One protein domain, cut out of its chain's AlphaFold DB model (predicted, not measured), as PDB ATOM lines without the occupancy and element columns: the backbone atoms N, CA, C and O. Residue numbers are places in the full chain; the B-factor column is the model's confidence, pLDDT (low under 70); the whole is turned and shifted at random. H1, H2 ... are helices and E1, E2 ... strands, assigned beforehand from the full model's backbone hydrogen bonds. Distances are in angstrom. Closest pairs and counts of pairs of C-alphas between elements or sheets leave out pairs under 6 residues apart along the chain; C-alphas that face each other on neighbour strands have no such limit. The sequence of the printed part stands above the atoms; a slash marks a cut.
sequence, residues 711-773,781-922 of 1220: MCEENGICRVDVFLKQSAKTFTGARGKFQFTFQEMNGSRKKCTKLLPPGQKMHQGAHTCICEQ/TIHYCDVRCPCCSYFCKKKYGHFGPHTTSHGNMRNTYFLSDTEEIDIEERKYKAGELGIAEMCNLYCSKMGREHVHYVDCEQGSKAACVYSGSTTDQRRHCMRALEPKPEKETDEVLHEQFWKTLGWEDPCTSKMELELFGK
ATOM      1  N   MET A 711      -7.846 -24.600  44.673       79.06
ATOM      2  CA  MET A 711      -8.959 -24.027  43.912       79.06
ATOM      3  C   MET A 711      -9.600 -22.866  44.676       79.06
ATOM      4  O   MET A 711      -9.615 -22.837  45.901       79.06
ATOM      5  N   CYS A 712     -10.159 -21.909  43.940       80.00
ATOM      6  CA  CYS A 712     -10.880 -20.778  44.507       80.00
ATOM      7  C   CYS A 712     -12.049 -21.256  45.387       80.00
ATOM      8  O   CYS A 712     -12.911 -22.014  44.928       80.00
ATOM      9  N   GLU A 713     -12.092 -20.771  46.624       80.44
ATOM     10  CA  GLU A 713     -13.114 -21.044  47.641       80.44
ATOM     11  C   GLU A 713     -14.237 -19.998  47.650       80.44
ATOM     12  O   GLU A 713     -15.231 -20.168  48.353       80.44
ATOM     13  N   GLU A 714     -14.123 -18.938  46.847       78.62
ATOM     14  CA  GLU A 714     -15.164 -17.916  46.720       78.62
ATOM     15  C   GLU A 714     -16.494 -18.514  46.238       78.62
ATOM     16  O   GLU A 714     -16.551 -19.527  45.527       78.62
ATOM     17  N   ASN A 715     -17.596 -17.867  46.607       75.81
ATOM     18  CA  ASN A 715     -18.919 -18.306  46.183       75.81
ATOM     19  C   ASN A 715     -19.157 -18.036  44.684       75.81
ATOM     20  O   ASN A 715     -18.744 -17.009  44.145       75.81
ATOM     21  N   GLY A 716     -19.868 -18.950  44.019       75.12
ATOM     22  CA  GLY A 716     -20.114 -18.905  42.575       75.12
ATOM     23  C   GLY A 716     -19.069 -19.646  41.736       75.12
ATOM     24  O   GLY A 716     -18.243 -20.407  42.242       75.12
ATOM     25  N   ILE A 717     -19.143 -19.464  40.417       73.50
ATOM     26  CA  ILE A 717     -18.327 -20.177  39.425       73.50
ATOM     27  C   ILE A 717     -17.333 -19.204  38.790       73.50
ATOM     28  O   ILE A 717     -17.725 -18.163  38.271       73.50
ATOM     29  N   CYS A 718     -16.040 -19.534  38.800       68.94
ATOM     30  CA  CYS A 718     -14.988 -18.630  38.317       68.94
ATOM     31  C   CYS A 718     -14.936 -18.509  36.784       68.94
ATOM     32  O   CYS A 718     -14.395 -17.536  36.257       68.94
ATOM     33  N   ARG A 719     -15.425 -19.525  36.065       64.19
ATOM     34  CA  ARG A 719     -15.431 -19.584  34.601       64.19
ATOM     35  C   ARG A 719     -16.602 -20.432  34.113       64.19
ATOM     36  O   ARG A 719     -16.808 -21.538  34.600       64.19
ATOM     37  N   VAL A 720     -17.357 -19.923  33.148       56.09
ATOM     38  CA  VAL A 720     -18.430 -20.664  32.476       56.09
ATOM     39  C   VAL A 720     -18.027 -20.824  31.016       56.09
ATOM     40  O   VAL A 720     -17.947 -19.839  30.289       56.09
ATOM     41  N   ASP A 721     -17.770 -22.057  30.600       51.22
ATOM     42  CA  ASP A 721     -17.375 -22.415  29.242       51.22
ATOM     43  C   ASP A 721     -18.506 -23.194  28.567       51.22
ATOM     44  O   ASP A 721     -19.024 -24.178  29.100       51.22
ATOM     45  N   VAL A 722     -18.890 -22.789  27.359       46.38
ATOM     46  CA  VAL A 722     -19.791 -23.592  26.524       46.38
ATOM     47  C   VAL A 722     -18.931 -24.576  25.744       46.38
ATOM     48  O   VAL A 722     -18.205 -24.183  24.834       46.38
ATOM     49  N   PHE A 723     -18.976 -25.854  26.115       45.00
ATOM     50  CA  PHE A 723     -18.249 -26.894  25.397       45.00
ATOM     51  C   PHE A 723     -19.155 -27.503  24.327       45.00
ATOM     52  O   PHE A 723     -20.145 -28.176  24.617       45.00
ATOM     53  N   LEU A 724     -18.768 -27.328  23.064       40.47
ATOM     54  CA  LEU A 724     -19.302 -28.123  21.968       40.47
ATOM     55  C   LEU A 724     -18.728 -29.544  22.056       40.47
ATOM     56  O   LEU A 724     -17.693 -29.846  21.471       40.47
ATOM     57  N   LYS A 725     -19.447 -30.464  22.709       38.53
ATOM     58  CA  LYS A 725     -19.459 -31.850  22.219       38.53
ATOM     59  C   LYS A 725     -20.286 -31.831  20.937       38.53
ATOM     60  O   LYS A 725     -21.496 -32.037  20.973       38.53
ATOM     61  N   GLN A 726     -19.647 -31.508  19.815       40.41
ATOM     62  CA  GLN A 726     -20.280 -31.441  18.500       40.41
ATOM     63  C   GLN A 726     -20.605 -32.866  18.020       40.41
ATOM     64  O   GLN A 726     -19.972 -33.422  17.131       40.41
ATOM     65  N   SER A 727     -21.585 -33.505  18.651       45.00
ATOM     66  CA  SER A 727     -22.233 -34.687  18.103       45.00
ATOM     67  C   SER A 727     -23.521 -34.210  17.453       45.00
ATOM     68  O   SER A 727     -24.423 -33.758  18.164       45.00
ATOM     69  N   ALA A 728     -23.631 -34.320  16.128       54.38
ATOM     70  CA  ALA A 728     -24.939 -34.433  15.500       54.38
ATOM     71  C   ALA A 728     -25.629 -35.632  16.168       54.38
ATOM     72  O   ALA A 728     -25.283 -36.789  15.916       54.38
ATOM     73  N   LYS A 729     -26.526 -35.359  17.118       61.75
ATOM     74  CA  LYS A 729     -27.292 -36.406  17.781       61.75
ATOM     75  C   LYS A 729     -28.438 -36.750  16.861       61.75
ATOM     76  O   LYS A 729     -29.022 -35.889  16.208       61.75
ATOM     77  N   THR A 730     -28.749 -38.032  16.783       75.88
ATOM     78  CA  THR A 730     -29.921 -38.457  16.036       75.88
ATOM     79  C   THR A 730     -31.052 -38.689  17.017       75.88
ATOM     80  O   THR A 730     -30.990 -39.617  17.823       75.88
ATOM     81  N   PHE A 731     -32.069 -37.834  16.962       78.12
ATOM     82  CA  PHE A 731     -33.316 -38.071  17.667       78.12
ATOM     83  C   PHE A 731     -34.007 -39.263  17.010       78.12
ATOM     84  O   PHE A 731     -34.159 -39.299  15.789       78.12
ATOM     85  N   THR A 732     -34.373 -40.255  17.814       78.56
ATOM     86  CA  THR A 732     -35.090 -41.449  17.358       78.56
ATOM     87  C   THR A 732     -36.356 -41.550  18.193       78.56
ATOM     88  O   THR A 732     -36.297 -42.002  19.334       78.56
ATOM     89  N   GLY A 733     -37.462 -41.060  17.638       81.50
ATOM     90  CA  GLY A 733     -38.788 -41.123  18.247       81.50
ATOM     91  C   GLY A 733     -39.656 -42.202  17.603       81.50
ATOM     92  O   GLY A 733     -39.277 -42.836  16.618       81.50
ATOM     93  N   ALA A 734     -40.855 -42.390  18.140       79.44
ATOM     94  CA  ALA A 734     -41.841 -43.353  17.663       79.44
ATOM     95  C   ALA A 734     -42.384 -43.008  16.264       79.44
ATOM     96  O   ALA A 734     -42.770 -43.908  15.521       79.44
ATOM     97  N   ARG A 735     -42.409 -41.716  15.899       81.38
ATOM     98  CA  ARG A 735     -42.970 -41.213  14.627       81.38
ATOM     99  C   ARG A 735     -41.916 -40.857  13.573       81.38
ATOM    100  O   ARG A 735     -42.275 -40.552  12.438       81.38
ATOM    101  N   GLY A 736     -40.625 -40.913  13.904       75.38
ATOM    102  CA  GLY A 736     -39.567 -40.588  12.952       75.38
ATOM    103  C   GLY A 736     -38.174 -40.473  13.562       75.38
ATOM    104  O   GLY A 736     -37.976 -40.530  14.776       75.38
ATOM    105  N   LYS A 737     -37.186 -40.301  12.681       79.38
ATOM    106  CA  LYS A 737     -35.774 -40.151  13.037       79.38
ATOM    107  C   LYS A 737     -35.176 -38.962  12.293       79.38
ATOM    108  O   LYS A 737     -35.299 -38.891  11.074       79.38
ATOM    109  N   PHE A 738     -34.510 -38.057  13.006       77.88
ATOM    110  CA  PHE A 738     -33.871 -36.876  12.416       77.88
ATOM    111  C   PHE A 738     -32.625 -36.451  13.204       77.88
ATOM    112  O   PHE A 738     -32.467 -36.781  14.381       77.88
ATOM    113  N   GLN A 739     -31.704 -35.745  12.548       70.69
ATOM    114  CA  GLN A 739     -30.483 -35.242  13.181       70.69
ATOM    115  C   GLN A 739     -30.684 -33.839  13.753       70.69
ATOM    116  O   GLN A 739     -31.394 -33.018  13.173       70.69
ATOM    117  N   PHE A 740     -30.040 -33.563  14.884       65.00
ATOM    118  CA  PHE A 740     -30.027 -32.248  15.514       65.00
ATOM    119  C   PHE A 740     -28.689 -31.969  16.211       65.00
ATOM    120  O   PHE A 740     -27.957 -32.881  16.611       65.00
ATOM    121  N   THR A 741     -28.373 -30.687  16.373       59.22
ATOM    122  CA  THR A 741     -27.170 -30.220  17.072       59.22
ATOM    123  C   THR A 741     -27.413 -30.197  18.579       59.22
ATOM    124  O   THR A 741     -28.411 -29.634  19.033       59.22
ATOM    125  N   PHE A 742     -26.500 -30.788  19.353       62.53
ATOM    126  CA  PHE A 742     -26.544 -30.797  20.817       62.53
ATOM    127  C   PHE A 742     -25.410 -29.947  21.401       62.53
ATOM    128  O   PHE A 742     -24.259 -30.105  20.998       62.53
ATOM    129  N   GLN A 743     -25.730 -29.071  22.358       61.47
ATOM    130  CA  GLN A 743     -24.773 -28.161  22.999       61.47
ATOM    131  C   GLN A 743     -24.858 -28.221  24.533       61.47
ATOM    132  O   GLN A 743     -25.951 -28.319  25.095       61.47
ATOM    133  N   GLU A 744     -23.721 -28.079  25.225       62.06
ATOM    134  CA  GLU A 744     -23.632 -28.122  26.692       62.06
ATOM    135  C   GLU A 744     -22.781 -26.971  27.263       62.06
ATOM    136  O   GLU A 744     -21.802 -26.535  26.660       62.06
ATOM    137  N   MET A 745     -23.160 -26.471  28.443       61.25
ATOM    138  CA  MET A 745     -22.456 -25.407  29.162       61.25
ATOM    139  C   MET A 745     -21.898 -25.946  30.485       61.25
ATOM    140  O   MET A 745     -22.663 -26.374  31.347       61.25
ATOM    141  N   ASN A 746     -20.575 -25.884  30.658       61.56
ATOM    142  CA  ASN A 746     -19.866 -26.348  31.850       61.56
ATOM    143  C   ASN A 746     -19.295 -25.169  32.646       61.56
ATOM    144  O   ASN A 746     -18.817 -24.187  32.087       61.56
ATOM    145  N   GLY A 747     -19.327 -25.276  33.971       63.06
ATOM    146  CA  GLY A 747     -18.717 -24.311  34.881       63.06
ATOM    147  C   GLY A 747     -17.462 -24.900  35.517       63.06
ATOM    148  O   GLY A 747     -17.460 -26.075  35.877       63.06
ATOM    149  N   SER A 748     -16.409 -24.099  35.672       68.25
ATOM    150  CA  SER A 748     -15.174 -24.482  36.359       68.25
ATOM    151  C   SER A 748     -14.723 -23.420  37.372       68.25
ATOM    152  O   SER A 748     -15.040 -22.230  37.265       68.25
ATOM    153  N   ARG A 749     -13.996 -23.866  38.403       72.19
ATOM    154  CA  ARG A 749     -13.337 -22.996  39.391       72.19
ATOM    155  C   ARG A 749     -11.880 -22.766  38.976       72.19
ATOM    156  O   ARG A 749     -11.236 -23.685  38.478       72.19
ATOM    157  N   LYS A 750     -11.379 -21.541  39.153       70.12
ATOM    158  CA  LYS A 750      -9.975 -21.170  38.888       70.12
ATOM    159  C   LYS A 750      -9.105 -21.500  40.105       70.12
ATOM    160  O   LYS A 750      -9.635 -21.645  41.204       70.12
ATOM    161  N   LYS A 751      -7.785 -21.579  39.916       77.25
ATOM    162  CA  LYS A 751      -6.816 -21.664  41.021       77.25
ATOM    163  C   LYS A 751      -6.687 -20.325  41.755       77.25
ATOM    164  O   LYS A 751      -7.044 -19.276  41.213       77.25
ATOM    165  N   CYS A 752      -6.206 -20.378  42.990       80.25
ATOM    166  CA  CYS A 752      -5.908 -19.207  43.805       80.25
ATOM    167  C   CYS A 752      -4.793 -18.348  43.175       80.25
ATOM    168  O   CYS A 752      -3.797 -18.881  42.694       80.25
ATOM    169  N   THR A 753      -4.929 -17.019  43.207       74.38
ATOM    170  CA  THR A 753      -3.967 -16.065  42.608       74.38
ATOM    171  C   THR A 753      -2.851 -15.628  43.559       74.38
ATOM    172  O   THR A 753      -1.965 -14.867  43.167       74.38
ATOM    173  N   LYS A 754      -2.862 -16.082  44.819       76.56
ATOM    174  CA  LYS A 754      -1.842 -15.706  45.808       76.56
ATOM    175  C   LYS A 754      -0.483 -16.333  45.493       76.56
ATOM    176  O   LYS A 754      -0.364 -17.549  45.330       76.56
ATOM    177  N   LEU A 755       0.547 -15.488  45.512       76.38
ATOM    178  CA  LEU A 755       1.946 -15.895  45.424       76.38
ATOM    179  C   LEU A 755       2.463 -16.337  46.797       76.38
ATOM    180  O   LEU A 755       2.453 -15.581  47.768       76.38
ATOM    181  N   LEU A 756       2.931 -17.575  46.853       74.62
ATOM    182  CA  LEU A 756       3.646 -18.187  47.956       74.62
ATOM    183  C   LEU A 756       5.127 -17.769  47.908       74.62
ATOM    184  O   LEU A 756       5.798 -17.982  46.893       74.62
ATOM    185  N   PRO A 757       5.672 -17.204  48.998       72.25
ATOM    186  CA  PRO A 757       7.106 -16.992  49.155       72.25
ATOM    187  C   PRO A 757       7.916 -18.298  49.026       72.25
ATOM    188  O   PRO A 757       7.376 -19.383  49.279       72.25
ATOM    189  N   PRO A 758       9.223 -18.221  48.697       70.12
ATOM    190  CA  PRO A 758      10.108 -19.384  48.716       70.12
ATOM    191  C   PRO A 758      10.001 -20.161  50.039       70.12
ATOM    192  O   PRO A 758      10.027 -19.572  51.118       70.12
ATOM    193  N   GLY A 759       9.864 -21.488  49.955       70.69
ATOM    194  CA  GLY A 759       9.753 -22.372  51.122       70.69
ATOM    195  C   GLY A 759       8.345 -22.534  51.720       70.69
ATOM    196  O   GLY A 759       8.190 -23.313  52.659       70.69
ATOM    197  N   GLN A 760       7.311 -21.864  51.191       76.06
ATOM    198  CA  GLN A 760       5.918 -22.050  51.627       76.06
ATOM    199  C   GLN A 760       5.101 -22.887  50.632       76.06
ATOM    200  O   GLN A 760       5.059 -22.577  49.446       76.06
ATOM    201  N   LYS A 761       4.395 -23.916  51.128       75.38
ATOM    202  CA  LYS A 761       3.459 -24.738  50.326       75.38
ATOM    203  C   LYS A 761       2.033 -24.184  50.280       75.38
ATOM    204  O   LYS A 761       1.296 -24.451  49.341       75.38
ATOM    205  N   MET A 762       1.636 -23.449  51.316       77.12
ATOM    206  CA  MET A 762       0.289 -22.904  51.490       77.12
ATOM    207  C   MET A 762       0.375 -21.532  52.156       77.12
ATOM    208  O   MET A 762       1.308 -21.271  52.916       77.12
ATOM    209  N   HIS A 763      -0.616 -20.679  51.903       81.00
ATOM    210  CA  HIS A 763      -0.819 -19.437  52.649       81.00
ATOM    211  C   HIS A 763      -1.981 -19.603  53.634       81.00
ATOM    212  O   HIS A 763      -2.817 -20.487  53.476       81.00
ATOM    213  N   GLN A 764      -2.070 -18.723  54.632       74.81
ATOM    214  CA  GLN A 764      -3.241 -18.658  55.511       74.81
ATOM    215  C   GLN A 764      -4.350 -17.772  54.913       74.81
ATOM    216  O   GLN A 764      -4.078 -16.853  54.131       74.81
ATOM    217  N   GLY A 765      -5.601 -18.049  55.286       78.00
ATOM    218  CA  GLY A 765      -6.801 -17.353  54.801       78.00
ATOM    219  C   GLY A 765      -7.417 -17.977  53.543       78.00
ATOM    220  O   GLY A 765      -6.808 -18.849  52.932       78.00
ATOM    221  N   ALA A 766      -8.611 -17.509  53.167       77.12
ATOM    222  CA  ALA A 766      -9.390 -18.061  52.056       77.12
ATOM    223  C   ALA A 766      -8.636 -18.007  50.715       77.12
ATOM    224  O   ALA A 766      -7.899 -17.048  50.429       77.12
ATOM    225  N   HIS A 767      -8.838 -19.043  49.905       81.50
ATOM    226  CA  HIS A 767      -8.277 -19.155  48.565       81.50
ATOM    227  C   HIS A 767      -9.153 -18.403  47.562       81.50
ATOM    228  O   HIS A 767     -10.317 -18.740  47.359       81.50
ATOM    229  N   THR A 768      -8.601 -17.380  46.910       77.19
ATOM    230  CA  THR A 768      -9.359 -16.497  46.014       77.19
ATOM    231  C   THR A 768      -8.670 -16.360  44.666       77.19
ATOM    232  O   THR A 768      -7.444 -16.375  44.584       77.19
ATOM    233  N   CYS A 769      -9.459 -16.248  43.596       72.81
ATOM    234  CA  CYS A 769      -8.955 -15.969  42.250       72.81
ATOM    235  C   CYS A 769      -8.983 -14.470  41.896       72.81
ATOM    236  O   CYS A 769      -8.762 -14.100  40.743       72.81
ATOM    237  N   ILE A 770      -9.279 -13.609  42.875       71.56
ATOM    238  CA  ILE A 770      -9.326 -12.152  42.726       71.56
ATOM    239  C   ILE A 770      -7.921 -11.588  42.975       71.56
ATOM    240  O   ILE A 770      -7.308 -11.862  44.004       71.56
ATOM    241  N   CYS A 771      -7.390 -10.803  42.036       60.78
ATOM    242  CA  CYS A 771      -6.107 -10.116  42.201       60.78
ATOM    243  C   CYS A 771      -6.320  -8.743  42.857       60.78
ATOM    244  O   CYS A 771      -7.033  -7.913  42.309       60.78
ATOM    245  N   GLU A 772      -5.663  -8.471  43.986       51.34
ATOM    246  CA  GLU A 772      -5.781  -7.192  44.718       51.34
ATOM    247  C   GLU A 772      -5.042  -6.007  44.046       51.34
ATOM    248  O   GLU A 772      -5.078  -4.900  44.565       51.34
ATOM    249  N   GLN A 773      -4.366  -6.207  42.903       46.91
ATOM    250  CA  GLN A 773      -3.479  -5.203  42.278       46.91
ATOM    251  C   GLN A 773      -4.082  -4.418  41.091       46.91
ATOM    252  O   GLN A 773      -3.345  -3.718  40.397       46.91
ATOM    253  N   THR A 781     -12.608  -9.889  38.542       55.38
ATOM    254  CA  THR A 781     -12.967 -11.281  38.230       55.38
ATOM    255  C   THR A 781     -14.369 -11.576  38.771       55.38
ATOM    256  O   THR A 781     -14.582 -11.705  39.980       55.38
ATOM    257  N   ILE A 782     -15.347 -11.642  37.865       65.88
ATOM    258  CA  ILE A 782     -16.749 -11.876  38.203       65.88
ATOM    259  C   ILE A 782     -16.940 -13.375  38.422       65.88
ATOM    260  O   ILE A 782     -16.823 -14.170  37.493       65.88
ATOM    261  N   HIS A 783     -17.271 -13.761  39.652       74.19
ATOM    262  CA  HIS A 783     -17.814 -15.087  39.921       74.19
ATOM    263  C   HIS A 783     -19.256 -15.133  39.417       74.19
ATOM    264  O   HIS A 783     -20.083 -14.317  39.828       74.19
ATOM    265  N   TYR A 784     -19.547 -16.062  38.516       73.25
ATOM    266  CA  TYR A 784     -20.871 -16.263  37.944       73.25
ATOM    267  C   TYR A 784     -21.791 -16.992  38.920       73.25
ATOM    268  O   TYR A 784     -21.359 -17.780  39.763       73.25
ATOM    269  N   CYS A 785     -23.081 -16.724  38.786       79.56
ATOM    270  CA  CYS A 785     -24.142 -17.421  39.486       79.56
ATOM    271  C   CYS A 785     -24.141 -18.916  39.119       79.56
ATOM    272  O   CYS A 785     -24.077 -19.292  37.951       79.56
ATOM    273  N   ASP A 786     -24.243 -19.775  40.127       78.69
ATOM    274  CA  ASP A 786     -24.212 -21.238  40.021       78.69
ATOM    275  C   ASP A 786     -25.577 -21.869  39.688       78.69
ATOM    276  O   ASP A 786     -25.654 -23.051  39.354       78.69
ATOM    277  N   VAL A 787     -26.649 -21.074  39.700       82.06
ATOM    278  CA  VAL A 787     -28.005 -21.497  39.316       82.06
ATOM    279  C   VAL A 787     -28.107 -21.814  37.813       82.06
ATOM    280  O   VAL A 787     -27.598 -21.072  36.965       82.06
ATOM    281  N   ARG A 788     -28.808 -22.909  37.479       82.38
ATOM    282  CA  ARG A 788     -29.001 -23.433  36.113       82.38
ATOM    283  C   ARG A 788     -30.446 -23.319  35.630       82.38
ATOM    284  O   ARG A 788     -31.380 -23.464  36.412       82.38
ATOM    285  N   CYS A 789     -30.627 -23.104  34.326       82.69
ATOM    286  CA  CYS A 789     -31.953 -23.028  33.712       82.69
ATOM    287  C   CYS A 789     -32.687 -24.377  33.840       82.69
ATOM    288  O   CYS A 789     -32.129 -25.391  33.419       82.69
ATOM    289  N   PRO A 790     -33.940 -24.421  34.331       82.88
ATOM    290  CA  PRO A 790     -34.686 -25.670  34.474       82.88
ATOM    291  C   PRO A 790     -34.865 -26.430  33.156       82.88
ATOM    292  O   PRO A 790     -34.741 -27.649  33.145       82.88
ATOM    293  N   CYS A 791     -35.063 -25.726  32.035       80.62
ATOM    294  CA  CYS A 791     -35.337 -26.342  30.731       80.62
ATOM    295  C   CYS A 791     -34.076 -26.889  30.030       80.62
ATOM    296  O   CYS A 791     -34.105 -27.991  29.483       80.62
ATOM    297  N   CYS A 792     -32.970 -26.129  30.028       78.62
ATOM    298  CA  CYS A 792     -31.748 -26.467  29.269       78.62
ATOM    299  C   CYS A 792     -30.485 -26.695  30.118       78.62
ATOM    300  O   CYS A 792     -29.446 -27.061  29.577       78.62
ATOM    301  N   SER A 793     -30.552 -26.484  31.434       77.88
ATOM    302  CA  SER A 793     -29.441 -26.576  32.399       77.88
ATOM    303  C   SER A 793     -28.274 -25.602  32.206       77.88
ATOM    304  O   SER A 793     -27.229 -25.784  32.827       77.88
ATOM    305  N   TYR A 794     -28.418 -24.559  31.390       78.38
ATOM    306  CA  TYR A 794     -27.346 -23.578  31.201       78.38
ATOM    307  C   TYR A 794     -27.185 -22.695  32.441       78.38
ATOM    308  O   TYR A 794     -28.180 -22.309  33.057       78.38
ATOM    309  N   PHE A 795     -25.940 -22.366  32.793       74.06
ATOM    310  CA  PHE A 795     -25.627 -21.505  33.932       74.06
ATOM    311  C   PHE A 795     -26.087 -20.069  33.704       74.06
ATOM    312  O   PHE A 795     -26.095 -19.554  32.578       74.06
ATOM    313  N   CYS A 796     -26.453 -19.416  34.802       80.19
ATOM    314  CA  CYS A 796     -26.762 -18.003  34.800       80.19
ATOM    315  C   CYS A 796     -25.497 -17.163  34.540       80.19
ATOM    316  O   CYS A 796     -24.464 -17.348  35.174       80.19
ATOM    317  N   LYS A 797     -25.596 -16.194  33.624       73.69
ATOM    318  CA  LYS A 797     -24.488 -15.307  33.230       73.69
ATOM    319  C   LYS A 797     -24.303 -14.088  34.147       73.69
ATOM    320  O   LYS A 797     -23.408 -13.285  33.905       73.69
ATOM    321  N   LYS A 798     -25.143 -13.917  35.174       76.62
ATOM    322  CA  LYS A 798     -25.026 -12.816  36.148       76.62
ATOM    323  C   LYS A 798     -24.014 -13.149  37.244       76.62
ATOM    324  O   LYS A 798     -23.695 -14.314  37.470       76.62
ATOM    325  N   LYS A 799     -23.542 -12.112  37.943       79.31
ATOM    326  CA  LYS A 799     -22.669 -12.234  39.120       79.31
ATOM    327  C   LYS A 799     -23.349 -13.070  40.210       79.31
ATOM    328  O   LYS A 799     -24.562 -12.996  40.387       79.31
ATOM    329  N   TYR A 800     -22.573 -13.853  40.948       81.25
ATOM    330  CA  TYR A 800     -23.055 -14.575  42.118       81.25
ATOM    331  C   TYR A 800     -23.714 -13.612  43.118       81.25
ATOM    332  O   TYR A 800     -23.210 -12.513  43.358       81.25
ATOM    333  N   GLY A 801     -24.860 -14.014  43.672       77.25
ATOM    334  CA  GLY A 801     -25.645 -13.179  44.585       77.25
ATOM    335  C   GLY A 801     -26.357 -11.993  43.922       77.25
ATOM    336  O   GLY A 801     -26.723 -11.047  44.617       77.25
ATOM    337  N   HIS A 802     -26.533 -11.999  42.592       81.31
ATOM    338  CA  HIS A 802     -27.346 -10.987  41.911       81.31
ATOM    339  C   HIS A 802     -28.812 -11.020  42.376       81.31
ATOM    340  O   HIS A 802     -29.332 -12.061  42.777       81.31
ATOM    341  N   PHE A 803     -29.472  -9.862  42.299       76.88
ATOM    342  CA  PHE A 803     -30.897  -9.712  42.587       76.88
ATOM    343  C   PHE A 803     -31.697  -9.642  41.282       76.88
ATOM    344  O   PHE A 803     -31.308  -8.947  40.342       76.88
ATOM    345  N   GLY A 804     -32.852 -10.309  41.250       82.25
ATOM    346  CA  GLY A 804     -33.736 -10.363  40.084       82.25
ATOM    347  C   GLY A 804     -33.645 -11.690  39.318       82.25
ATOM    348  O   GLY A 804     -33.025 -12.639  39.796       82.25
ATOM    349  N   PRO A 805     -34.296 -11.787  38.146       84.94
ATOM    350  CA  PRO A 805     -34.396 -13.041  37.407       84.94
ATOM    351  C   PRO A 805     -33.039 -13.501  36.857       84.94
ATOM    352  O   PRO A 805     -32.187 -12.689  36.485       84.94
ATOM    353  N   HIS A 806     -32.829 -14.811  36.784       82.31
ATOM    354  CA  HIS A 806     -31.636 -15.408  36.187       82.31
ATOM    355  C   HIS A 806     -31.641 -15.247  34.663       82.31
ATOM    356  O   HIS A 806     -32.679 -15.346  34.028       82.31
ATOM    357  N   THR A 807     -30.475 -15.026  34.056       80.62
ATOM    358  CA  THR A 807     -30.337 -14.848  32.597       80.62
ATOM    359  C   THR A 807     -29.280 -15.778  32.018       80.62
ATOM    360  O   THR A 807     -28.257 -16.027  32.664       80.62
ATOM    361  N   THR A 808     -29.495 -16.291  30.809       74.62
ATOM    362  CA  THR A 808     -28.507 -17.079  30.061       74.62
ATOM    363  C   THR A 808     -28.788 -17.013  28.555       74.62
ATOM    364  O   THR A 808     -29.774 -16.425  28.134       74.62
ATOM    365  N   SER A 809     -27.918 -17.576  27.709       64.81
ATOM    366  CA  SER A 809     -28.174 -17.651  26.252       64.81
ATOM    367  C   SER A 809     -29.161 -18.748  25.858       64.81
ATOM    368  O   SER A 809     -29.599 -18.777  24.716       64.81
ATOM    369  N   HIS A 810     -29.498 -19.622  26.805       71.31
ATOM    370  CA  HIS A 810     -30.298 -20.831  26.634       71.31
ATOM    371  C   HIS A 810     -29.735 -21.800  25.577       71.31
ATOM    372  O   HIS A 810     -28.849 -21.472  24.790       71.31
ATOM    373  N   GLY A 811     -30.207 -23.042  25.612       71.56
ATOM    374  CA  GLY A 811     -29.775 -24.099  24.700       71.56
ATOM    375  C   GLY A 811     -30.870 -25.136  24.484       71.56
ATOM    376  O   GLY A 811     -32.057 -24.854  24.696       71.56
ATOM    377  N   ASN A 812     -30.463 -26.340  24.082       77.38
ATOM    378  CA  ASN A 812     -31.348 -27.488  23.895       77.38
ATOM    379  C   ASN A 812     -32.170 -27.781  25.163       77.38
ATOM    380  O   ASN A 812     -31.612 -27.894  26.258       77.38
ATOM    381  N   MET A 813     -33.488 -27.944  25.017       79.81
ATOM    382  CA  MET A 813     -34.427 -28.220  26.109       79.81
ATOM    383  C   MET A 813     -34.347 -29.683  26.554       79.81
ATOM    384  O   MET A 813     -35.245 -30.498  26.353       79.81
ATOM    385  N   ARG A 814     -33.206 -30.044  27.140       75.81
ATOM    386  CA  ARG A 814     -32.893 -31.416  27.546       75.81
ATOM    387  C   ARG A 814     -33.726 -31.924  28.729       75.81
ATOM    388  O   ARG A 814     -33.801 -33.131  28.914       75.81
ATOM    389  N   ASN A 815     -34.387 -31.028  29.466       79.88
ATOM    390  CA  ASN A 815     -35.184 -31.355  30.655       79.88
ATOM    391  C   ASN A 815     -36.686 -31.125  30.451       79.88
ATOM    392  O   ASN A 815     -37.409 -30.825  31.401       79.88
ATOM    393  N   THR A 816     -37.166 -31.203  29.214       81.81
ATOM    394  CA  THR A 816     -38.590 -31.035  28.903       81.81
ATOM    395  C   THR A 816     -39.108 -32.230  28.131       81.81
ATOM    396  O   THR A 816     -38.360 -32.829  27.355       81.81
ATOM    397  N   TYR A 817     -40.391 -32.529  28.275       85.12
ATOM    398  CA  TYR A 817     -41.095 -33.512  27.459       85.12
ATOM    399  C   TYR A 817     -42.435 -32.953  26.984       85.12
ATOM    400  O   TYR A 817     -42.973 -32.000  27.556       85.12
ATOM    401  N   PHE A 818     -42.960 -33.518  25.904       83.00
ATOM    402  CA  PHE A 818     -44.213 -33.059  25.320       83.00
ATOM    403  C   PHE A 818     -45.434 -33.592  26.073       83.00
ATOM    404  O   PHE A 818     -45.532 -34.794  26.316       83.00
ATOM    405  N   LEU A 819     -46.372 -32.692  26.387       81.31
ATOM    406  CA  LEU A 819     -47.708 -33.011  26.895       81.31
ATOM    407  C   LEU A 819     -48.749 -32.468  25.916       81.31
ATOM    408  O   LEU A 819     -48.744 -31.280  25.591       81.31
ATOM    409  N   SER A 820     -49.660 -33.321  25.463       77.56
ATOM    410  CA  SER A 820     -50.714 -32.932  24.521       77.56
ATOM    411  C   SER A 820     -52.010 -33.678  24.816       77.56
ATOM    412  O   SER A 820     -51.987 -34.727  25.451       77.56
ATOM    413  N   ASP A 821     -53.141 -33.137  24.370       68.56
ATOM    414  CA  ASP A 821     -54.434 -33.836  24.347       68.56
ATOM    415  C   ASP A 821     -54.562 -34.801  23.149       68.56
ATOM    416  O   ASP A 821     -55.515 -35.575  23.062       68.56
ATOM    417  N   THR A 822     -53.566 -34.800  22.259       65.62
ATOM    418  CA  THR A 822     -53.403 -35.718  21.127       65.62
ATOM    419  C   THR A 822     -52.106 -36.523  21.245       65.62
ATOM    420  O   THR A 822     -51.097 -36.029  21.742       65.62
ATOM    421  N   GLU A 823     -52.083 -37.760  20.733       69.62
ATOM    422  CA  GLU A 823     -50.838 -38.550  20.691       69.62
ATOM    423  C   GLU A 823     -49.796 -37.964  19.727       69.62
ATOM    424  O   GLU A 823     -48.590 -38.116  19.936       69.62
ATOM    425  N   GLU A 824     -50.258 -37.314  18.661       75.31
ATOM    426  CA  GLU A 824     -49.425 -36.804  17.580       75.31
ATOM    427  C   GLU A 824     -49.158 -35.309  17.739       75.31
ATOM    428  O   GLU A 824     -50.086 -34.516  17.908       75.31
ATOM    429  N   ILE A 825     -47.877 -34.938  17.673       71.44
ATOM    430  CA  ILE A 825     -47.402 -33.561  17.783       71.44
ATOM    431  C   ILE A 825     -46.488 -33.286  16.591       71.44
ATOM    432  O   ILE A 825     -45.403 -33.858  16.488       71.44
ATOM    433  N   ASP A 826     -46.929 -32.410  15.696       69.81
ATOM    434  CA  ASP A 826     -46.167 -32.001  14.519       69.81
ATOM    435  C   ASP A 826     -45.701 -30.554  14.695       69.81
ATOM    436  O   ASP A 826     -46.501 -29.645  14.917       69.81
ATOM    437  N   ILE A 827     -44.386 -30.347  14.618       64.69
ATOM    438  CA  ILE A 827     -43.746 -29.033  14.681       64.69
ATOM    439  C   ILE A 827     -42.971 -28.863  13.379       64.69
ATOM    440  O   ILE A 827     -41.851 -29.359  13.242       64.69
ATOM    441  N   GLU A 828     -43.578 -28.165  12.417       67.19
ATOM    442  CA  GLU A 828     -43.060 -28.048  11.047       67.19
ATOM    443  C   GLU A 828     -42.796 -29.448  10.445       67.19
ATOM    444  O   GLU A 828     -43.693 -30.283  10.382       67.19
ATOM    445  N   GLU A 829     -41.555 -29.727  10.042       66.06
ATOM    446  CA  GLU A 829     -41.114 -31.010   9.483       66.06
ATOM    447  C   GLU A 829     -40.813 -32.072  10.566       66.06
ATOM    448  O   GLU A 829     -40.556 -33.238  10.253       66.06
ATOM    449  N   ARG A 830     -40.785 -31.692  11.855       74.50
ATOM    450  CA  ARG A 830     -40.399 -32.575  12.968       74.50
ATOM    451  C   ARG A 830     -41.631 -33.180  13.626       74.50
ATOM    452  O   ARG A 830     -42.487 -32.476  14.153       74.50
ATOM    453  N   LYS A 831     -41.684 -34.511  13.627       79.50
ATOM    454  CA  LYS A 831     -42.808 -35.289  14.154       79.50
ATOM    455  C   LYS A 831     -42.437 -35.924  15.486       79.50
ATOM    456  O   LYS A 831     -41.500 -36.721  15.547       79.50
ATOM    457  N   TYR A 832     -43.204 -35.595  16.517       81.25
ATOM    458  CA  TYR A 832     -43.057 -36.083  17.883       81.25
ATOM    459  C   TYR A 832     -44.290 -36.867  18.319       81.25
ATOM    460  O   TYR A 832     -45.390 -36.690  17.784       81.25
ATOM    461  N   LYS A 833     -44.106 -37.727  19.318       83.50
ATOM    462  CA  LYS A 833     -45.195 -38.322  20.092       83.50
ATOM    463  C   LYS A 833     -45.270 -37.671  21.473       83.50
ATOM    464  O   LYS A 833     -44.244 -37.338  22.069       83.50
ATOM    465  N   ALA A 834     -46.484 -37.523  21.995       81.06
ATOM    466  CA  ALA A 834     -46.717 -37.187  23.396       81.06
ATOM    467  C   ALA A 834     -45.840 -38.049  24.335       81.06
ATOM    468  O   ALA A 834     -45.802 -39.276  24.214       81.06
ATOM    469  N   GLY A 835     -45.108 -37.406  25.250       78.81
ATOM    470  CA  GLY A 835     -44.181 -38.047  26.194       78.81
ATOM    471  C   GLY A 835     -42.718 -38.103  25.754       78.81
ATOM    472  O   GLY A 835     -41.853 -38.413  26.572       78.81
ATOM    473  N   GLU A 836     -42.405 -37.777  24.500       83.81
ATOM    474  CA  GLU A 836     -41.019 -37.695  24.037       83.81
ATOM    475  C   GLU A 836     -40.303 -36.435  24.553       83.81
ATOM    476  O   GLU A 836     -40.926 -35.414  24.853       83.81
ATOM    477  N   LEU A 837     -38.970 -36.499  24.647       81.62
ATOM    478  CA  LEU A 837     -38.141 -35.389  25.119       81.62
ATOM    479  C   LEU A 837     -38.035 -34.263  24.080       81.62
ATOM    480  O   LEU A 837     -37.729 -34.498  22.912       81.62
ATOM    481  N   GLY A 838     -38.119 -33.020  24.552       77.81
ATOM    482  CA  GLY A 838     -37.888 -31.795  23.777       77.81
ATOM    483  C   GLY A 838     -36.411 -31.485  23.491       77.81
ATOM    484  O   GLY A 838     -36.083 -30.371  23.097       77.81
ATOM    485  N   ILE A 839     -35.500 -32.450  23.664       77.88
ATOM    486  CA  ILE A 839     -34.037 -32.262  23.580       77.88
ATOM    487  C   ILE A 839     -33.552 -31.698  22.234       77.88
ATOM    488  O   ILE A 839     -32.507 -31.051  22.167       77.88
ATOM    489  N   ALA A 840     -34.295 -31.937  21.153       76.31
ATOM    490  CA  ALA A 840     -33.959 -31.432  19.825       76.31
ATOM    491  C   ALA A 840     -34.386 -29.974  19.580       76.31
ATOM    492  O   ALA A 840     -33.966 -29.366  18.591       76.31
ATOM    493  N   GLU A 841     -35.195 -29.418  20.477       80.81
ATOM    494  CA  GLU A 841     -35.696 -28.052  20.418       80.81
ATOM    495  C   GLU A 841     -34.890 -27.135  21.351       80.81
ATOM    496  O   GLU A 841     -34.342 -27.573  22.363       80.81
ATOM    497  N   MET A 842     -34.793 -25.848  21.012       70.56
ATOM    498  CA  MET A 842     -34.121 -24.834  21.838       70.56
ATOM    499  C   MET A 842     -35.144 -23.924  22.517       70.56
ATOM    500  O   MET A 842     -36.183 -23.632  21.927       70.56
ATOM    501  N   CYS A 843     -34.829 -23.440  23.727       72.50
ATOM    502  CA  CYS A 843     -35.774 -22.663  24.548       72.50
ATOM    503  C   CYS A 843     -36.360 -21.449  23.809       72.50
ATOM    504  O   CYS A 843     -37.555 -21.200  23.894       72.50
ATOM    505  N   ASN A 844     -35.527 -20.701  23.080       67.25
ATOM    506  CA  ASN A 844     -35.943 -19.505  22.347       67.25
ATOM    507  C   ASN A 844     -36.710 -19.842  21.059       67.25
ATOM    508  O   ASN A 844     -37.740 -19.243  20.773       67.25
ATOM    509  N   LEU A 845     -36.224 -20.807  20.271       66.62
ATOM    510  CA  LEU A 845     -36.802 -21.100  18.958       66.62
ATOM    511  C   LEU A 845     -38.158 -21.791  19.056       66.62
ATOM    512  O   LEU A 845     -39.057 -21.460  18.290       66.62
ATOM    513  N   TYR A 846     -38.317 -22.727  19.991       75.81
ATOM    514  CA  TYR A 846     -39.579 -23.439  20.153       75.81
ATOM    515  C   TYR A 846     -40.730 -22.484  20.486       75.81
ATOM    516  O   TYR A 846     -41.770 -22.515  19.834       75.81
ATOM    517  N   CYS A 847     -40.528 -21.588  21.455       74.00
ATOM    518  CA  CYS A 847     -41.576 -20.667  21.892       74.00
ATOM    519  C   CYS A 847     -41.987 -19.701  20.770       74.00
ATOM    520  O   CYS A 847     -43.179 -19.500  20.535       74.00
ATOM    521  N   SER A 848     -41.016 -19.176  20.010       67.12
ATOM    522  CA  SER A 848     -41.296 -18.341  18.837       67.12
ATOM    523  C   SER A 848     -42.091 -19.087  17.756       67.12
ATOM    524  O   SER A 848     -42.965 -18.478  17.140       67.12
ATOM    525  N   LYS A 849     -41.847 -20.391  17.544       71.00
ATOM    526  CA  LYS A 849     -42.604 -21.216  16.579       71.00
ATOM    527  C   LYS A 849     -44.058 -21.443  16.992       71.00
ATOM    528  O   LYS A 849     -44.936 -21.435  16.137       71.00
ATOM    529  N   MET A 850     -44.320 -21.627  18.288       70.12
ATOM    530  CA  MET A 850     -45.673 -21.892  18.797       70.12
ATOM    531  C   MET A 850     -46.593 -20.661  18.735       70.12
ATOM    532  O   MET A 850     -47.805 -20.801  18.586       70.12
ATOM    533  N   GLY A 851     -46.035 -19.450  18.806       73.25
ATOM    534  CA  GLY A 851     -46.772 -18.216  18.530       73.25
ATOM    535  C   GLY A 851     -47.784 -17.815  19.616       73.25
ATOM    536  O   GLY A 851     -47.508 -17.900  20.810       73.25
ATOM    537  N   ARG A 852     -48.940 -17.274  19.210       79.12
ATOM    538  CA  ARG A 852     -49.943 -16.673  20.117       79.12
ATOM    539  C   ARG A 852     -50.575 -17.709  21.051       79.12
ATOM    540  O   ARG A 852     -50.896 -18.805  20.612       79.12
ATOM    541  N   GLU A 853     -50.846 -17.324  22.300       74.25
ATOM    542  CA  GLU A 853     -51.599 -18.120  23.290       74.25
ATOM    543  C   GLU A 853     -51.074 -19.555  23.513       74.25
ATOM    544  O   GLU A 853     -51.836 -20.444  23.908       74.25
ATOM    545  N   HIS A 854     -49.788 -19.808  23.256       80.88
ATOM    546  CA  HIS A 854     -49.187 -21.100  23.571       80.88
ATOM    547  C   HIS A 854     -49.022 -21.261  25.085       80.88
ATOM    548  O   HIS A 854     -48.878 -20.286  25.828       80.88
ATOM    549  N   VAL A 855     -49.065 -22.512  25.541       84.44
ATOM    550  CA  VAL A 855     -49.097 -22.844  26.966       84.44
ATOM    551  C   VAL A 855     -47.964 -23.783  27.351       84.44
ATOM    552  O   VAL A 855     -47.556 -24.657  26.582       84.44
ATOM    553  N   HIS A 856     -47.499 -23.606  28.580       87.69
ATOM    554  CA  HIS A 856     -46.614 -24.525  29.279       87.69
ATOM    555  C   HIS A 856     -47.383 -25.206  30.408       87.69
ATOM    556  O   HIS A 856     -48.283 -24.606  31.001       87.69
ATOM    557  N   TYR A 857     -47.012 -26.441  30.726       87.25
ATOM    558  CA  TYR A 857     -47.607 -27.190  31.828       87.25
ATOM    559  C   TYR A 857     -46.675 -27.209  33.040       87.25
ATOM    560  O   TYR A 857     -45.494 -27.543  32.920       87.25
ATOM    561  N   VAL A 858     -47.222 -26.878  34.211       86.56
ATOM    562  CA  VAL A 858     -46.527 -26.937  35.510       86.56
ATOM    563  C   VAL A 858     -47.368 -27.701  36.529       86.56
ATOM    564  O   VAL A 858     -48.585 -27.771  36.386       86.56
ATOM    565  N   ASP A 859     -46.750 -28.253  37.572       86.56
ATOM    566  CA  ASP A 859     -47.482 -28.900  38.669       86.56
ATOM    567  C   ASP A 859     -48.463 -27.917  39.339       86.56
ATOM    568  O   ASP A 859     -48.112 -26.776  39.663       86.56
ATOM    569  N   CYS A 860     -49.694 -28.370  39.595       85.06
ATOM    570  CA  CYS A 860     -50.677 -27.611  40.363       85.06
ATOM    571  C   CYS A 860     -50.233 -27.506  41.829       85.06
ATOM    572  O   CYS A 860     -50.083 -28.518  42.518       85.06
ATOM    573  N   GLU A 861     -50.083 -26.279  42.338       80.75
ATOM    574  CA  GLU A 861     -49.614 -26.013  43.712       80.75
ATOM    575  C   GLU A 861     -50.517 -26.622  44.789       80.75
ATOM    576  O   GLU A 861     -50.049 -26.995  45.861       80.75
ATOM    577  N   GLN A 862     -51.814 -26.725  44.498       81.25
ATOM    578  CA  GLN A 862     -52.830 -27.209  45.434       81.25
ATOM    579  C   GLN A 862     -53.224 -28.672  45.174       81.25
ATOM    580  O   GLN A 862     -54.081 -29.217  45.871       81.25
ATOM    581  N   GLY A 863     -52.629 -29.306  44.156       72.62
ATOM    582  CA  GLY A 863     -52.778 -30.727  43.825       72.62
ATOM    583  C   GLY A 863     -54.182 -31.199  43.424       72.62
ATOM    584  O   GLY A 863     -54.340 -32.381  43.131       72.62
ATOM    585  N   SER A 864     -55.194 -30.323  43.432       77.25
ATOM    586  CA  SER A 864     -56.558 -30.645  43.008       77.25
ATOM    587  C   SER A 864     -57.262 -29.447  42.368       77.25
ATOM    588  O   SER A 864     -57.154 -28.319  42.864       77.25
ATOM    589  N   LYS A 865     -58.080 -29.692  41.339       76.75
ATOM    590  CA  LYS A 865     -58.968 -28.680  40.733       76.75
ATOM    591  C   LYS A 865     -59.807 -27.901  41.753       76.75
ATOM    592  O   LYS A 865     -60.011 -26.703  41.596       76.75
ATOM    593  N   ALA A 866     -60.324 -28.578  42.780       73.00
ATOM    594  CA  ALA A 866     -61.231 -27.979  43.763       73.00
ATOM    595  C   ALA A 866     -60.534 -26.989  44.714       73.00
ATOM    596  O   ALA A 866     -61.191 -26.091  45.236       73.00
ATOM    597  N   ALA A 867     -59.228 -27.158  44.936       76.44
ATOM    598  CA  ALA A 867     -58.420 -26.281  45.780       76.44
ATOM    599  C   ALA A 867     -57.595 -25.262  44.975       76.44
ATOM    600  O   ALA A 867     -57.020 -24.349  45.562       76.44
ATOM    601  N   CYS A 868     -57.525 -25.401  43.644       78.31
ATOM    602  CA  CYS A 868     -56.778 -24.487  42.789       78.31
ATOM    603  C   CYS A 868     -57.397 -23.079  42.817       78.31
ATOM    604  O   CYS A 868     -58.575 -22.885  42.518       78.31
ATOM    605  N   VAL A 869     -56.578 -22.089  43.177       76.81
ATOM    606  CA  VAL A 869     -56.990 -20.683  43.322       76.81
ATOM    607  C   VAL A 869     -56.983 -19.916  41.997       76.81
ATOM    608  O   VAL A 869     -57.520 -18.812  41.920       76.81
ATOM    609  N   TYR A 870     -56.382 -20.491  40.952       78.06
ATOM    610  CA  TYR A 870     -56.207 -19.843  39.659       78.06
ATOM    611  C   TYR A 870     -57.437 -20.028  38.771       78.06
ATOM    612  O   TYR A 870     -57.792 -21.141  38.378       78.06
ATOM    613  N   SER A 871     -58.076 -18.912  38.424       64.69
ATOM    614  CA  SER A 871     -59.340 -18.895  37.677       64.69
ATOM    615  C   SER A 871     -59.168 -18.856  36.152       64.69
ATOM    616  O   SER A 871     -60.151 -18.967  35.419       64.69
ATOM    617  N   GLY A 872     -57.930 -18.691  35.667       62.12
ATOM    618  CA  GLY A 872     -57.620 -18.504  34.249       62.12
ATOM    619  C   GLY A 872     -58.003 -17.148  33.688       62.12
ATOM    620  O   GLY A 872     -58.313 -17.039  32.505       62.12
ATOM    621  N   SER A 873     -57.986 -16.122  34.536       65.31
ATOM    622  CA  SER A 873     -58.137 -14.736  34.108       65.31
ATOM    623  C   SER A 873     -56.876 -14.221  33.397       65.31
ATOM    624  O   SER A 873     -55.771 -14.726  33.608       65.31
ATOM    625  N   THR A 874     -57.024 -13.158  32.601       63.75
ATOM    626  CA  THR A 874     -55.905 -12.426  31.974       63.75
ATOM    627  C   THR A 874     -54.874 -11.922  32.981       63.75
ATOM    628  O   THR A 874     -53.720 -11.709  32.624       63.75
ATOM    629  N   THR A 875     -55.289 -11.707  34.231       68.75
ATOM    630  CA  THR A 875     -54.416 -11.287  35.331       68.75
ATOM    631  C   THR A 875     -53.660 -12.449  35.958       68.75
ATOM    632  O   THR A 875     -52.514 -12.262  36.348       68.75
ATOM    633  N   ASP A 876     -54.270 -13.635  36.034       71.50
ATOM    634  CA  ASP A 876     -53.625 -14.807  36.633       71.50
ATOM    635  C   ASP A 876     -52.597 -15.428  35.677       71.50
ATOM    636  O   ASP A 876     -51.601 -15.978  36.139       71.50
ATOM    637  N   GLN A 877     -52.852 -15.385  34.356       84.31
ATOM    638  CA  GLN A 877     -52.042 -16.030  33.300       84.31
ATOM    639  C   GLN A 877     -51.693 -17.512  33.569       84.31
ATOM    640  O   GLN A 877     -50.841 -18.112  32.910       84.31
ATOM    641  N   ARG A 878     -52.395 -18.118  34.527       87.00
ATOM    642  CA  ARG A 878     -52.324 -19.508  34.954       87.00
ATOM    643  C   ARG A 878     -53.740 -20.008  35.218       87.00
ATOM    644  O   ARG A 878     -54.583 -19.254  35.711       87.00
ATOM    645  N   ARG A 879     -54.019 -21.262  34.875       84.88
ATOM    646  CA  ARG A 879     -55.293 -21.925  35.177       84.88
ATOM    647  C   ARG A 879     -55.121 -23.419  35.299       84.88
ATOM    648  O   ARG A 879     -54.244 -23.994  34.667       84.88
ATOM    649  N   HIS A 880     -56.008 -24.051  36.045       84.94
ATOM    650  CA  HIS A 880     -55.986 -25.497  36.163       84.94
ATOM    651  C   HIS A 880     -56.257 -26.191  34.821       84.94
ATOM    652  O   HIS A 880     -57.230 -25.853  34.136       84.94
ATOM    653  N   CYS A 881     -55.420 -27.164  34.452       83.50
ATOM    654  CA  CYS A 881     -55.625 -27.936  33.234       83.50
ATOM    655  C   CYS A 881     -56.871 -28.816  33.393       83.50
ATOM    656  O   CYS A 881     -56.989 -29.599  34.331       83.50
ATOM    657  N   MET A 882     -57.828 -28.689  32.473       79.00
ATOM    658  CA  MET A 882     -59.031 -29.538  32.448       79.00
ATOM    659  C   MET A 882     -58.993 -30.590  31.335       79.00
ATOM    660  O   MET A 882     -59.948 -31.351  31.184       79.00
ATOM    661  N   ARG A 883     -57.925 -30.598  30.533       74.88
ATOM    662  CA  ARG A 883     -57.759 -31.496  29.392       74.88
ATOM    663  C   ARG A 883     -57.148 -32.814  29.851       74.88
ATOM    664  O   ARG A 883     -56.345 -32.846  30.781       74.88
ATOM    665  N   ALA A 884     -57.526 -33.900  29.184       78.38
ATOM    666  CA  ALA A 884     -56.843 -35.174  29.348       78.38
ATOM    667  C   ALA A 884     -55.517 -35.098  28.580       78.38
ATOM    668  O   ALA A 884     -55.530 -35.059  27.357       78.38
ATOM    669  N   LEU A 885     -54.402 -34.998  29.305       81.69
ATOM    670  CA  LEU A 885     -53.065 -34.930  28.719       81.69
ATOM    671  C   LEU A 885     -52.442 -36.321  28.635       81.69
ATOM    672  O   LEU A 885     -52.545 -37.104  29.579       81.69
ATOM    673  N   GLU A 886     -51.725 -36.562  27.548       76.75
ATOM    674  CA  GLU A 886     -50.860 -37.714  27.349       76.75
ATOM    675  C   GLU A 886     -49.380 -37.279  27.312       76.75
ATOM    676  O   GLU A 886     -49.059 -36.237  26.728       76.75
ATOM    677  N   PRO A 887     -48.462 -38.064  27.912       80.12
ATOM    678  CA  PRO A 887     -48.735 -39.101  28.904       80.12
ATOM    679  C   PRO A 887     -49.403 -38.503  30.144       80.12
ATOM    680  O   PRO A 887     -49.104 -37.373  30.536       80.12
ATOM    681  N   LYS A 888     -50.278 -39.280  30.787       80.44
ATOM    682  CA  LYS A 888     -50.968 -38.845  32.006       80.44
ATOM    683  C   LYS A 888     -49.968 -38.347  33.068       80.44
ATOM    684  O   LYS A 888     -49.168 -39.152  33.557       80.44
ATOM    685  N   PRO A 889     -50.024 -37.062  33.469       80.38
ATOM    686  CA  PRO A 889     -49.132 -36.515  34.488       80.38
ATOM    687  C   PRO A 889     -49.296 -37.221  35.841       80.38
ATOM    688  O   PRO A 889     -50.405 -37.601  36.223       80.38
ATOM    689  N   GLU A 890     -48.201 -37.372  36.596       76.44
ATOM    690  CA  GLU A 890     -48.240 -37.977  37.939       76.44
ATOM    691  C   GLU A 890     -49.029 -37.135  38.954       76.44
ATOM    692  O   GLU A 890     -49.642 -37.672  39.877       76.44
ATOM    693  N   LYS A 891     -49.001 -35.810  38.787       80.44
ATOM    694  CA  LYS A 891     -49.765 -34.832  39.564       80.44
ATOM    695  C   LYS A 891     -50.617 -34.007  38.616       80.44
ATOM    696  O   LYS A 891     -50.246 -33.824  37.462       80.44
ATOM    697  N   GLU A 892     -51.738 -33.484  39.105       84.94
ATOM    698  CA  GLU A 892     -52.529 -32.545  38.310       84.94
ATOM    699  C   GLU A 892     -51.690 -31.314  37.937       84.94
ATOM    700  O   GLU A 892     -50.888 -30.831  38.742       84.94
ATOM    701  N   THR A 893     -51.876 -30.814  36.718       87.50
ATOM    702  CA  THR A 893     -51.088 -29.717  36.152       87.50
ATOM    703  C   THR A 893     -51.937 -28.471  35.928       87.50
ATOM    704  O   THR A 893     -53.157 -28.533  35.770       87.50
ATOM    705  N   ASP A 894     -51.279 -27.320  35.891       88.31
ATOM    706  CA  ASP A 894     -51.850 -26.055  35.454       88.31
ATOM    707  C   ASP A 894     -51.292 -25.684  34.072       88.31
ATOM    708  O   ASP A 894     -50.115 -25.902  33.778       88.31
ATOM    709  N   GLU A 895     -52.142 -25.095  33.233       87.12
ATOM    710  CA  GLU A 895     -51.747 -24.390  32.017       87.12
ATOM    711  C   GLU A 895     -51.253 -22.990  32.403       87.12
ATOM    712  O   GLU A 895     -51.942 -22.253  33.117       87.12
ATOM    713  N   VAL A 896     -50.077 -22.605  31.916       88.69
ATOM    714  CA  VAL A 896     -49.447 -21.309  32.187       88.69
ATOM    715  C   VAL A 896     -49.042 -20.657  30.873       88.69
ATOM    716  O   VAL A 896     -48.439 -21.303  30.014       88.69
ATOM    717  N   LEU A 897     -49.367 -19.376  30.709       86.62
ATOM    718  CA  LEU A 897     -48.922 -18.590  29.559       86.62
ATOM    719  C   LEU A 897     -47.424 -18.277  29.652       86.62
ATOM    720  O   LEU A 897     -46.852 -18.202  30.737       86.62
ATOM    721  N   HIS A 898     -46.801 -18.056  28.497       87.44
ATOM    722  CA  HIS A 898     -45.354 -17.889  28.335       87.44
ATOM    723  C   HIS A 898     -44.678 -16.948  29.349       87.44
ATOM    724  O   HIS A 898     -43.740 -17.342  30.041       87.44
ATOM    725  N   GLU A 899     -45.176 -15.714  29.479       86.81
ATOM    726  CA  GLU A 899     -44.587 -14.714  30.378       86.81
ATOM    727  C   GLU A 899     -44.645 -15.185  31.842       86.81
ATOM    728  O   GLU A 899     -43.667 -15.095  32.590       86.81
ATOM    729  N   GLN A 900     -45.797 -15.722  32.251       88.62
ATOM    730  CA  GLN A 900     -45.994 -16.220  33.605       88.62
ATOM    731  C   GLN A 900     -45.160 -17.475  33.883       88.62
ATOM    732  O   GLN A 900     -44.708 -17.661  35.013       88.62
ATOM    733  N   PHE A 901     -44.896 -18.307  32.874       89.75
ATOM    734  CA  PHE A 901     -44.040 -19.484  33.001       89.75
ATOM    735  C   PHE A 901     -42.610 -19.084  33.392       89.75
ATOM    736  O   PHE A 901     -42.119 -19.521  34.433       89.75
ATOM    737  N   TRP A 902     -41.973 -18.172  32.649       88.31
ATOM    738  CA  TRP A 902     -40.604 -17.726  32.951       88.31
ATOM    739  C   TRP A 902     -40.500 -16.937  34.261       88.31
ATOM    740  O   TRP A 902     -39.561 -17.157  35.034       88.31
ATOM    741  N   LYS A 903     -41.509 -16.114  34.586       87.25
ATOM    742  CA  LYS A 903     -41.614 -15.463  35.905       87.25
ATOM    743  C   LYS A 903     -41.681 -16.476  37.044       87.25
ATOM    744  O   LYS A 903     -41.010 -16.288  38.054       87.25
ATOM    745  N   THR A 904     -42.454 -17.550  36.873       86.06
ATOM    746  CA  THR A 904     -42.590 -18.617  37.878       86.06
ATOM    747  C   THR A 904     -41.274 -19.370  38.071       86.06
ATOM    748  O   THR A 904     -40.929 -19.722  39.195       86.06
ATOM    749  N   LEU A 905     -40.496 -19.560  37.000       85.94
ATOM    750  CA  LEU A 905     -39.160 -20.153  37.094       85.94
ATOM    751  C   LEU A 905     -38.107 -19.197  37.679       85.94
ATOM    752  O   LEU A 905     -37.041 -19.657  38.085       85.94
ATOM    753  N   GLY A 906     -38.370 -17.888  37.716       87.25
ATOM    754  CA  GLY A 906     -37.396 -16.880  38.135       87.25
ATOM    755  C   GLY A 906     -36.308 -16.618  37.090       87.25
ATOM    756  O   GLY A 906     -35.183 -16.274  37.451       87.25
ATOM    757  N   TRP A 907     -36.620 -16.792  35.803       87.38
ATOM    758  CA  TRP A 907     -35.694 -16.595  34.684       87.38
ATOM    759  C   TRP A 907     -36.176 -15.480  33.752       87.38
ATOM    760  O   TRP A 907     -37.373 -15.241  33.608       87.38
ATOM    761  N   GLU A 908     -35.224 -14.782  33.138       85.94
ATOM    762  CA  GLU A 908     -35.483 -13.897  32.009       85.94
ATOM    763  C   GLU A 908     -35.951 -14.722  30.813       85.94
ATOM    764  O   GLU A 908     -35.590 -15.891  30.652       85.94
ATOM    765  N   ASP A 909     -36.771 -14.091  29.985       81.56
ATOM    766  CA  ASP A 909     -37.363 -14.727  28.824       81.56
ATOM    767  C   ASP A 909     -36.290 -15.049  27.760       81.56
ATOM    768  O   ASP A 909     -35.504 -14.164  27.397       81.56
ATOM    769  N   PRO A 910     -36.219 -16.291  27.239       73.31
ATOM    770  CA  PRO A 910     -35.284 -16.650  26.176       73.31
ATOM    771  C   PRO A 910     -35.594 -15.953  24.840       73.31
ATOM    772  O   PRO A 910     -34.710 -15.851  23.983       73.31
ATOM    773  N   CYS A 911     -36.829 -15.490  24.627       70.81
ATOM    774  CA  CYS A 911     -37.241 -14.736  23.452       70.81
ATOM    775  C   CYS A 911     -36.996 -13.238  23.691       70.81
ATOM    776  O   CYS A 911     -37.623 -12.596  24.524       70.81
ATOM    777  N   THR A 912     -36.086 -12.635  22.924       61.72
ATOM    778  CA  THR A 912     -35.690 -11.221  23.111       61.72
ATOM    779  C   THR A 912     -36.523 -10.228  22.294       61.72
ATOM    780  O   THR A 912     -36.454  -9.018  22.516       61.72
ATOM    781  N   SER A 913     -37.320 -10.716  21.339       62.72
ATOM    782  CA  SER A 913     -38.165  -9.875  20.490       62.72
ATOM    783  C   SER A 913     -39.401  -9.408  21.257       62.72
ATOM    784  O   SER A 913     -40.347 -10.174  21.430       62.72
ATOM    785  N   LYS A 914     -39.441  -8.128  21.656       64.75
ATOM    786  CA  LYS A 914     -40.618  -7.521  22.313       64.75
ATOM    787  C   LYS A 914     -41.917  -7.743  21.524       64.75
ATOM    788  O   LYS A 914     -42.958  -7.987  22.120       64.75
ATOM    789  N   MET A 915     -41.845  -7.724  20.190       61.50
ATOM    790  CA  MET A 915     -43.002  -7.974  19.326       61.50
ATOM    791  C   MET A 915     -43.523  -9.413  19.451       61.50
ATOM    792  O   MET A 915     -44.731  -9.617  19.464       61.50
ATOM    793  N   GLU A 916     -42.639 -10.411  19.566       67.69
ATOM    794  CA  GLU A 916     -43.045 -11.810  19.782       67.69
ATOM    795  C   GLU A 916     -43.605 -12.011  21.194       67.69
ATOM    796  O   GLU A 916     -44.670 -12.608  21.342       67.69
ATOM    797  N   LEU A 917     -42.964 -11.421  22.208       75.62
ATOM    798  CA  LEU A 917     -43.432 -11.462  23.598       75.62
ATOM    799  C   LEU A 917     -44.855 -10.906  23.747       75.62
ATOM    800  O   LEU A 917     -45.703 -11.516  24.399       75.62
ATOM    801  N   GLU A 918     -45.158  -9.787  23.080       77.75
ATOM    802  CA  GLU A 918     -46.516  -9.241  23.045       77.75
ATOM    803  C   GLU A 918     -47.516 -10.164  22.340       77.75
ATOM    804  O   GLU A 918     -48.695 -10.177  22.695       77.75
ATOM    805  N   LEU A 919     -47.083 -10.909  21.319       78.12
ATOM    806  CA  LEU A 919     -47.946 -11.848  20.603       78.12
ATOM    807  C   LEU A 919     -48.257 -13.079  21.454       78.12
ATOM    808  O   LEU A 919     -49.397 -13.537  21.433       78.12
ATOM    809  N   PHE A 920     -47.302 -13.587  22.236       82.25
ATOM    810  CA  PHE A 920     -47.515 -14.746  23.110       82.25
ATOM    811  C   PHE A 920     -48.647 -14.504  24.114       82.25
ATOM    812  O   PHE A 920     -49.495 -15.373  24.316       82.25
ATOM    813  N   GLY A 921     -48.708 -13.291  24.674       80.94
ATOM    814  CA  GLY A 921     -49.755 -12.860  25.600       80.94
ATOM    815  C   GLY A 921     -51.070 -12.430  24.943       80.94
ATOM    816  O   GLY A 921     -51.984 -12.015  25.654       80.94
ATOM    817  N   LYS A 922     -51.201 -12.497  23.611       81.81
ATOM    818  CA  LYS A 922     -52.436 -12.166  22.882       81.81
ATOM    819  C   LYS A 922     -53.222 -13.422  22.535       81.81
ATOM    820  O   LYS A 922     -52.669 -14.499  22.328       81.81
TER     821      LYS A 922
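This is residues 711 to 773 and 781 to 922 of the 1220 residues of an uncharacterized protein of Phytophthora parasitica (strain INRA-310) (UniProt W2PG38). With little regular structure, the model has H2 on a small antiparallel sheet, E8-E10-E9, at one end, a ribbon, E1-E4, toward the other, and residues 756-761 sticking out there. The 205 printed residues, under half in named elements, run E1-E7, H1, E8-E10, H2, H3, class mixed. The whole is loose: radius of gyration of the C-alphas 21.5 A, spans 71, 41 and 35 A.

E10, residues 893-897, is antiparallel to E8, 855-859, with N 856 and O 896 within hydrogen-bond range at 2.9 A, and forms a hairpin with E9, 878-880. H2, 898-905, is on this sheet and only just touches H3, 914-920, with 3 pairs of C-alphas within 8 A. H1, 843-850, has 3 of 4 O i to N i+4 pairs within range, H2 and H3 every pair.

E1, 719-723, begins at (-15.431, -19.584, 34.601), antiparallel to E4, 744-748. Hairpins are E2, 728-732, with E3, 737-741, and E6, 824-827, with E7, 830-833. E5, 816-819, pairs with no named strand. H3 ends at (-47.515, -14.746, 23.110).

Residues 774-780 are cut out, C-alphas 773 and 781 being 12.0 A apart. Links E8-E9 and E9-E10 are long. 47 printed residues have pLDDT under 70.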